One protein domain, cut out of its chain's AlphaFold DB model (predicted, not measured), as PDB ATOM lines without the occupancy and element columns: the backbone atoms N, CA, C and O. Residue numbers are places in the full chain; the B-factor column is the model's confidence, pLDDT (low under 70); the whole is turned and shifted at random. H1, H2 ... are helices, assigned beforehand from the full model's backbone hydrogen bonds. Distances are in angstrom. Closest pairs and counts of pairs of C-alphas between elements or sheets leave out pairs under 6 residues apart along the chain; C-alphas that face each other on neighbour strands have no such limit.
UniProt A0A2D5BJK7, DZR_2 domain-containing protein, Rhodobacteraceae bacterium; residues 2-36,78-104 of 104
ATOM      1  N   GLN A   2      90.735 104.764  72.838       54.81
ATOM      2  CA  GLN A   2      90.645 105.180  74.252       54.81
ATOM      3  C   GLN A   2      89.685 106.364  74.497       54.81
ATOM      4  O   GLN A   2      89.175 106.495  75.603       54.81
ATOM      5  N   GLY A   3      89.385 107.192  73.485       61.09
ATOM      6  CA  GLY A   3      88.569 108.408  73.652       61.09
ATOM      7  C   GLY A   3      87.087 108.168  73.978       61.09
ATOM      8  O   GLY A   3      86.539 108.849  74.834       61.09
ATOM      9  N   ILE A   4      86.450 107.161  73.368       66.06
ATOM     10  CA  ILE A   4      85.007 106.887  73.553       66.06
ATOM     11  C   ILE A   4      84.692 106.355  74.961       66.06
ATOM     12  O   ILE A   4      83.662 106.688  75.539       66.06
ATOM     13  N   LEU A   5      85.591 105.562  75.548       65.38
ATOM     14  CA  LEU A   5      85.428 105.057  76.916       65.38
ATOM     15  C   LEU A   5      85.458 106.182  77.960       65.38
ATOM     16  O   LEU A   5      84.791 106.071  78.981       65.38
ATOM     17  N   GLN A   6      86.203 107.260  77.708       67.62
ATOM     18  CA  GLN A   6      86.299 108.403  78.625       67.62
ATOM     19  C   GLN A   6      85.079 109.332  78.558       67.62
ATOM     20  O   GLN A   6      84.784 110.004  79.536       67.62
ATOM     21  N   GLU A   7      84.363 109.354  77.433       69.56
ATOM     22  CA  GLU A   7      83.080 110.062  77.295       69.56
ATOM     23  C   GLU A   7      81.972 109.376  78.109       69.56
ATOM     24  O   GLU A   7      81.206 110.033  78.810       69.56
ATOM     25  N   ILE A   8      81.912 108.040  78.056       78.62
ATOM     26  CA  ILE A   8      80.899 107.243  78.768       78.62
ATOM     27  C   ILE A   8      81.252 107.111  80.254       78.62
ATOM     28  O   ILE A   8      80.369 107.133  81.111       78.62
ATOM     29  N   HIS A   9      82.544 106.982  80.559       70.62
ATOM     30  CA  HIS A   9      83.058 106.858  81.915       70.62
ATOM     31  C   HIS A   9      84.100 107.949  82.183       70.62
ATOM     32  O   HIS A   9      85.311 107.698  82.123       70.62
ATOM     33  N   PRO A  10      83.652 109.183  82.470       77.56
ATOM     34  CA  PRO A  10      84.576 110.271  82.715       77.56
ATOM     35  C   PRO A  10      85.385 110.011  83.985       77.56
ATOM     36  O   PRO A  10      84.896 109.432  84.958       77.56
ATOM     37  N   ARG A  11      86.644 110.457  83.983       78.94
ATOM     38  CA  ARG A  11      87.513 110.352  85.159       78.94
ATOM     39  C   ARG A  11      86.975 111.247  86.263       78.94
ATOM     40  O   ARG A  11      86.876 112.462  86.094       78.94
ATOM     41  N   GLN A  12      86.655 110.644  87.398       82.56
ATOM     42  CA  GLN A  12      86.147 111.341  88.570       82.56
ATOM     43  C   GLN A  12      87.064 111.094  89.762       82.56
ATOM     44  O   GLN A  12      87.568 109.990  89.960       82.56
ATOM     45  N   CYS A  13      87.256 112.129  90.575       85.44
ATOM     46  CA  CYS A  13      87.925 112.022  91.858       85.44
ATOM     47  C   CYS A  13      87.122 111.075  92.755       85.44
ATOM     48  O   CYS A  13      85.977 111.384  93.077       85.44
ATOM     49  N   PRO A  14      87.685 109.971  93.251       79.56
ATOM     50  CA  PRO A  14      86.913 109.027  94.043       79.56
ATOM     51  C   PRO A  14      86.612 109.539  95.463       79.56
ATOM     52  O   PRO A  14      85.785 108.971  96.172       79.56
ATOM     53  N   GLY A  15      87.257 110.631  95.891       83.88
ATOM     54  CA  GLY A  15      86.975 111.286  97.168       83.88
ATOM     55  C   GLY A  15      85.794 112.263  97.141       83.88
ATOM     56  O   GLY A  15      85.200 112.507  98.189       83.88
ATOM     57  N   CYS A  16      85.459 112.851  95.984       88.25
ATOM     58  CA  CYS A  16      84.410 113.882  95.887       88.25
ATOM     59  C   CYS A  16      83.607 113.895  94.578       88.25
ATOM     60  O   CYS A  16      82.733 114.742  94.426       88.25
ATOM     61  N   TRP A  17      83.876 112.975  93.654       84.12
ATOM     62  CA  TRP A  17      83.188 112.795  92.368       84.12
ATOM     63  C   TRP A  17      83.392 113.920  91.344       84.12
ATOM     64  O   TRP A  17      82.813 113.894  90.262       84.12
ATOM     65  N   LEU A  18      84.259 114.894  91.645       88.62
ATOM     66  CA  LEU A  18      84.614 115.959  90.707       88.62
ATOM     67  C   LEU A  18      85.358 115.387  89.495       88.62
ATOM     68  O   LEU A  18      86.257 114.562  89.660       88.62
ATOM     69  N   LEU A  19      85.032 115.866  88.294       86.44
ATOM     70  CA  LEU A  19      85.771 115.534  87.075       86.44
ATOM     71  C   LEU A  19      87.243 115.945  87.202       86.44
ATOM     72  O   LEU A  19      87.550 117.076  87.581       86.44
ATOM     73  N   VAL A  20      88.154 115.034  86.867       84.19
ATOM     74  CA  VAL A  20      89.605 115.272  86.898       84.19
ATOM     75  C   VAL A  20      90.204 115.035  85.516       84.19
ATOM     76  O   VAL A  20      89.845 114.085  84.829       84.19
ATOM     77  N   GLN A  21      91.125 115.904  85.092       72.69
ATOM     78  CA  GLN A  21      91.798 115.772  83.787       72.69
ATOM     79  C   GLN A  21      93.118 114.989  83.874       72.69
ATOM     80  O   GLN A  21      93.702 114.588  82.869       72.69
ATOM     81  N   ASN A  22      93.597 114.775  85.094       64.69
ATOM     82  CA  ASN A  22      94.928 114.290  85.413       64.69
ATOM     83  C   ASN A  22      94.944 112.747  85.446       64.69
ATOM     84  O   ASN A  22      93.914 112.095  85.602       64.69
ATOM     85  N   HIS A  23      96.130 112.141  85.332       58.00
ATOM     86  CA  HIS A  23      96.317 110.712  85.653       58.00
ATOM     87  C   HIS A  23      96.354 110.450  87.164       58.00
ATOM     88  O   HIS A  23      96.246 109.310  87.598       58.00
ATOM     89  N   LEU A  24      96.488 111.509  87.966       58.81
ATOM     90  CA  LEU A  24      96.320 111.435  89.408       58.81
ATOM     91  C   LEU A  24      94.835 111.245  89.701       58.81
ATOM     92  O   LEU A  24      94.004 112.063  89.310       58.81
ATOM     93  N   HIS A  25      94.514 110.150  90.378       73.81
ATOM     94  CA  HIS A  25      93.134 109.755  90.607       73.81
ATOM     95  C   HIS A  25      92.390 110.691  91.580       73.81
ATOM     96  O   HIS A  25      91.168 110.747  91.534       73.81
ATOM     97  N   LEU A  26      93.086 111.464  92.426       83.94
ATOM     98  CA  LEU A  26      92.481 112.419  93.366       83.94
ATOM     99  C   LEU A  26      92.629 113.869  92.891       83.94
ATOM    100  O   LEU A  26      93.689 114.278  92.418       83.94
ATOM    101  N   CYS A  27      91.581 114.675  93.087       88.12
ATOM    102  CA  CYS A  27      91.676 116.124  92.912       88.12
ATOM    103  C   CYS A  27      92.561 116.757  94.012       88.12
ATOM    104  O   CYS A  27      92.674 116.177  95.097       88.12
ATOM    105  N   PRO A  28      93.141 117.954  93.792       88.12
ATOM    106  CA  PRO A  28      94.039 118.600  94.759       88.12
ATOM    107  C   PRO A  28      93.440 118.784  96.162       88.12
ATOM    108  O   PRO A  28      94.141 118.633  97.159       88.12
ATOM    109  N   GLU A  29      92.136 119.058  96.241       90.75
ATOM    110  CA  GLU A  29      91.399 119.221  97.500       90.75
ATOM    111  C   GLU A  29      91.383 117.914  98.310       90.75
ATOM    112  O   GLU A  29      91.822 117.864  99.457       90.75
ATOM    113  N   CYS A  30      90.947 116.818  97.678       89.88
ATOM    114  CA  CYS A  30      90.916 115.501  98.306       89.88
ATOM    115  C   CYS A  30      92.318 114.966  98.589       89.88
ATOM    116  O   CYS A  30      92.491 114.277  99.587       89.88
ATOM    117  N   TRP A  31      93.301 115.283  97.742       88.56
ATOM    118  CA  TRP A  31      94.699 114.945  97.994       88.56
ATOM    119  C   TRP A  31      95.153 115.578  99.311       88.56
ATOM    120  O   TRP A  31      95.607 114.874 100.209       88.56
ATOM    121  N   ARG A  32      94.965 116.897  99.456       89.44
ATOM    122  CA  ARG A  32      95.367 117.662 100.646       89.44
ATOM    123  C   ARG A  32      94.717 117.128 101.922       89.44
ATOM    124  O   ARG A  32      95.370 117.051 102.954       89.44
ATOM    125  N   GLU A  33      93.451 116.730 101.845       92.81
ATOM    126  CA  GLU A  33      92.693 116.196 102.984       92.81
ATOM    127  C   GLU A  33      92.974 114.717 103.288       92.81
ATOM    128  O   GLU A  33      92.668 114.257 104.387       92.81
ATOM    129  N   ALA A  34      93.531 113.945 102.352       88.00
ATOM    130  CA  ALA A  34      93.728 112.506 102.535       88.00
ATOM    131  C   ALA A  34      94.776 112.173 103.606       88.00
ATOM    132  O   ALA A  34      94.663 111.119 104.217       88.00
ATOM    133  N   HIS A  35      95.733 113.070 103.876       89.31
ATOM    134  CA  HIS A  35      96.818 112.877 104.851       89.31
ATOM    135  C   HIS A  35      97.571 111.559 104.612       89.31
ATOM    136  O   HIS A  35      97.521 110.624 105.418       89.31
ATOM    137  N   PHE A  36      98.246 111.497 103.466       87.81
ATOM    138  CA  PHE A  36      99.097 110.371 103.106       87.81
ATOM    139  C   PHE A  36     100.155 110.119 104.175       87.81
ATOM    140  O   PHE A  36     100.759 111.057 104.700       87.81
ATOM    141  N   VAL A  78      96.647 108.197 106.974       89.62
ATOM    142  CA  VAL A  78      96.140 108.203 108.346       89.62
ATOM    143  C   VAL A  78      94.613 108.152 108.312       89.62
ATOM    144  O   VAL A  78      93.964 108.810 107.496       89.62
ATOM    145  N   TYR A  79      94.009 107.380 109.216       89.62
ATOM    146  CA  TYR A  79      92.554 107.274 109.282       89.62
ATOM    147  C   TYR A  79      91.920 108.580 109.789       89.62
ATOM    148  O   TYR A  79      91.795 108.812 110.989       89.62
ATOM    149  N   ASN A  80      91.512 109.435 108.853       91.31
ATOM    150  CA  ASN A  80      90.825 110.703 109.091       91.31
ATOM    151  C   ASN A  80      89.450 110.745 108.385       91.31
ATOM    152  O   ASN A  80      88.987 109.747 107.827       91.31
ATOM    153  N   ALA A  81      88.781 111.904 108.393       92.00
ATOM    154  CA  ALA A  81      87.467 112.064 107.766       92.00
ATOM    155  C   ALA A  81      87.459 111.727 106.258       92.00
ATOM    156  O   ALA A  81      86.557 111.019 105.801       92.00
ATOM    157  N   LYS A  82      88.471 112.174 105.501       92.06
ATOM    158  CA  LYS A  82      88.593 111.918 104.055       92.06
ATOM    159  C   LYS A  82      88.949 110.465 103.760       92.06
ATOM    160  O   LYS A  82      88.298 109.821 102.939       92.06
ATOM    161  N   ALA A  83      89.946 109.925 104.453       90.12
ATOM    162  CA  ALA A  83      90.331 108.522 104.375       90.12
ATOM    163  C   ALA A  83      89.132 107.607 104.648       90.12
ATOM    164  O   ALA A  83      88.837 106.700 103.869       90.12
ATOM    165  N   ARG A  84      88.374 107.893 105.712       91.06
ATOM    166  CA  ARG A  84      87.162 107.153 106.069       91.06
ATOM    167  C   ARG A  84      86.123 107.186 104.957       91.06
ATOM    168  O   ARG A  84      85.588 106.130 104.628       91.06
ATOM    169  N   SER A  85      85.826 108.354 104.381       88.25
ATOM    170  CA  SER A  85      84.830 108.437 103.305       88.25
ATOM    171  C   SER A  85      85.247 107.620 102.083       88.25
ATOM    172  O   SER A  85      84.416 106.908 101.523       88.25
ATOM    173  N   MET A  86      86.532 107.656 101.712       87.25
ATOM    174  CA  MET A  86      87.054 106.884 100.578       87.25
ATOM    175  C   MET A  86      87.069 105.374 100.855       87.25
ATOM    176  O   MET A  86      86.636 104.600 100.008       87.25
ATOM    177  N   ILE A  87      87.484 104.939 102.052       87.75
ATOM    178  CA  ILE A  87      87.459 103.518 102.451       87.75
ATOM    179  C   ILE A  87      86.027 102.970 102.433       87.75
ATOM    180  O   ILE A  87      85.796 101.850 101.984       87.75
ATOM    181  N   LEU A  88      85.055 103.735 102.936       86.44
ATOM    182  CA  LEU A  88      83.656 103.305 102.946       86.44
ATOM    183  C   LEU A  88      83.064 103.253 101.535       86.44
ATOM    184  O   LEU A  88      82.313 102.327 101.235       86.44
ATOM    185  N   ALA A  89      83.435 104.192 100.660       82.12
ATOM    186  CA  ALA A  89      83.068 104.136  99.249       82.12
ATOM    187  C   ALA A  89      83.656 102.888  98.571       82.12
ATOM    188  O   ALA A  89      82.919 102.164  97.909       82.12
ATOM    189  N   LEU A  90      84.934 102.575  98.812       82.19
ATOM    190  CA  LEU A  90      85.569 101.361  98.288       82.19
ATOM    191  C   LEU A  90      84.847 100.089  98.759       82.19
ATOM    192  O   LEU A  90      84.578  99.205  97.957       82.19
ATOM    193  N   LYS A  91      84.506 100.003 100.052       83.19
ATOM    194  CA  LYS A  91      83.832  98.823 100.622       83.19
ATOM    195  C   LYS A  91      82.405  98.617 100.113       83.19
ATOM    196  O   LYS A  91      81.937  97.486 100.131       83.19
ATOM    197  N   GLY A  92      81.696  99.693  99.764       76.88
ATOM    198  CA  GLY A  92      80.244  99.653  99.562       76.88
ATOM    199  C   GLY A  92      79.726 100.068  98.185       76.88
ATOM    200  O   GLY A  92      78.530  99.918  97.959       76.88
ATOM    201  N   LYS A  93      80.551 100.628  97.289       63.91
ATOM    202  CA  LYS A  93      80.077 101.228  96.022       63.91
ATOM    203  C   LYS A  93      80.648 100.612  94.735       63.91
ATOM    204  O   LYS A  93      80.649 101.290  93.716       63.91
ATOM    205  N   ASP A  94      81.131  99.368  94.753       62.06
ATOM    206  CA  ASP A  94      81.759  98.711  93.584       62.06
ATOM    207  C   ASP A  94      82.819  99.578  92.878       62.06
ATOM    208  O   ASP A  94      83.086  99.452  91.682       62.06
ATOM    209  N   TRP A  95      83.465 100.469  93.634       67.88
ATOM    210  CA  TRP A  95      84.347 101.495  93.096       67.88
ATOM    211  C   TRP A  95      85.784 100.981  93.007       67.88
ATOM    212  O   TRP A  95      86.693 101.487  93.662       67.88
ATOM    213  N   HIS A  96      85.982  99.927  92.217       65.62
ATOM    214  CA  HIS A  96      87.268  99.238  92.070       65.62
ATOM    215  C   HIS A  96      88.362 100.131  91.458       65.62
ATOM    216  O   HIS A  96      89.545  99.915  91.719       65.62
ATOM    217  N   ASP A  97      87.987 101.202  90.752       63.31
ATOM    218  CA  ASP A  97      88.918 102.211  90.221       63.31
ATOM    219  C   ASP A  97      89.701 102.970  91.313       63.31
ATOM    220  O   ASP A  97      90.731 103.589  91.035       63.31
ATOM    221  N   LEU A  98      89.270 102.893  92.580       63.28
ATOM    222  CA  LEU A  98      90.034 103.405  93.726       63.28
ATOM    223  C   LEU A  98      91.335 102.637  93.980       63.28
ATOM    224  O   LEU A  98      92.256 103.204  94.562       63.28
ATOM    225  N   ILE A  99      91.437 101.375  93.553       62.84
ATOM    226  CA  ILE A  99      92.577 100.503  93.881       62.84
ATOM    227  C   ILE A  99      93.883 101.083  93.327       62.84
ATOM    228  O   ILE A  99      94.876 101.155  94.046       62.84
ATOM    229  N   ALA A 100      93.866 101.588  92.091       63.72
ATOM    230  CA  ALA A 100      95.037 102.220  91.479       63.72
ATOM    231  C   ALA A 100      95.463 103.515  92.196       63.72
ATOM    232  O   ALA A 100      96.641 103.855  92.218       63.72
ATOM    233  N   SER A 101      94.524 104.212  92.844       60.47
ATOM    234  CA  SER A 101      94.803 105.449  93.593       60.47
ATOM    235  C   SER A 101      95.587 105.200  94.882       60.47
ATOM    236  O   SER A 101      96.187 106.121  95.427       60.47
ATOM    237  N   PHE A 102      95.512 103.974  95.401       64.31
ATOM    238  CA  PHE A 102      96.048 103.567  96.697       64.31
ATOM    239  C   PHE A 102      97.335 102.743  96.579       64.31
ATOM    240  O   PHE A 102      97.876 102.321  97.591       64.31
ATOM    241  N   ALA A 103      97.831 102.514  95.363       58.88
ATOM    242  CA  ALA A 103      99.055 101.759  95.106       58.88
ATOM    243  C   ALA A 103     100.317 102.646  95.028       58.88
ATOM    244  O   ALA A 103     101.297 102.230  94.412       58.88
ATOM    245  N   TYR A 104     100.261 103.868  95.575       52.84
ATOM    246  CA  TYR A 104     101.398 104.795  95.609       52.84
ATOM    247  C   TYR A 104     102.479 104.322  96.581       52.84
ATOM    248  O   TYR A 104     102.099 103.857  97.681       52.84
TER     249      TYR A 104
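Overview. This is residues 2 to 36 and 78 to 104 of the 104 residues of the protein "DZR_2 domain-containing protein" of Rhodobacteraceae bacterium (UniProt A0A2D5BJK7). H3 makes a corner with H2 at one end, short H4 lies near its other end, residues 9 to 27 loop through the middle, and H1 sticks out. The 62 printed residues, under half in named helices, run H1, H2, H3, H4 with no named strand: all helix. The whole is compact, radius of gyration of the C-alphas 11.8 A, spanning 36 by 24 by 19 A.

Arrangement. H3, residues 81 to 92, touches H2, residues 28 to 34, with residues 82 to 83 alone, about perpendicular at 88 degrees; C-alphas 34 and 82 are closest, 5.4 A. H4, residues 98 to 101, is close to H3 but not clearly touching; C-alphas 90 and 98 are closest, 6.7 A. H1, residues 3 to 8, is apart from these. Every O i to N i+4 pair in H1, H2 and H3 is within hydrogen-bond range; H4 is too short for one.

Along the chain. H3, 16.5 A long, begins at C-alpha 81 (87.467, 112.064, 107.766); H1 begins at C-alpha 3 (88.569, 108.408, 73.652).

Size, cuts and confidence. Residues 37 to 77 are cut out; C-alphas 36 and 78 are 6.4 A apart. Link H1 to H2 is long. Residues 2 to 7, 22 to 24 and 93 to 104 have pLDDT under 70.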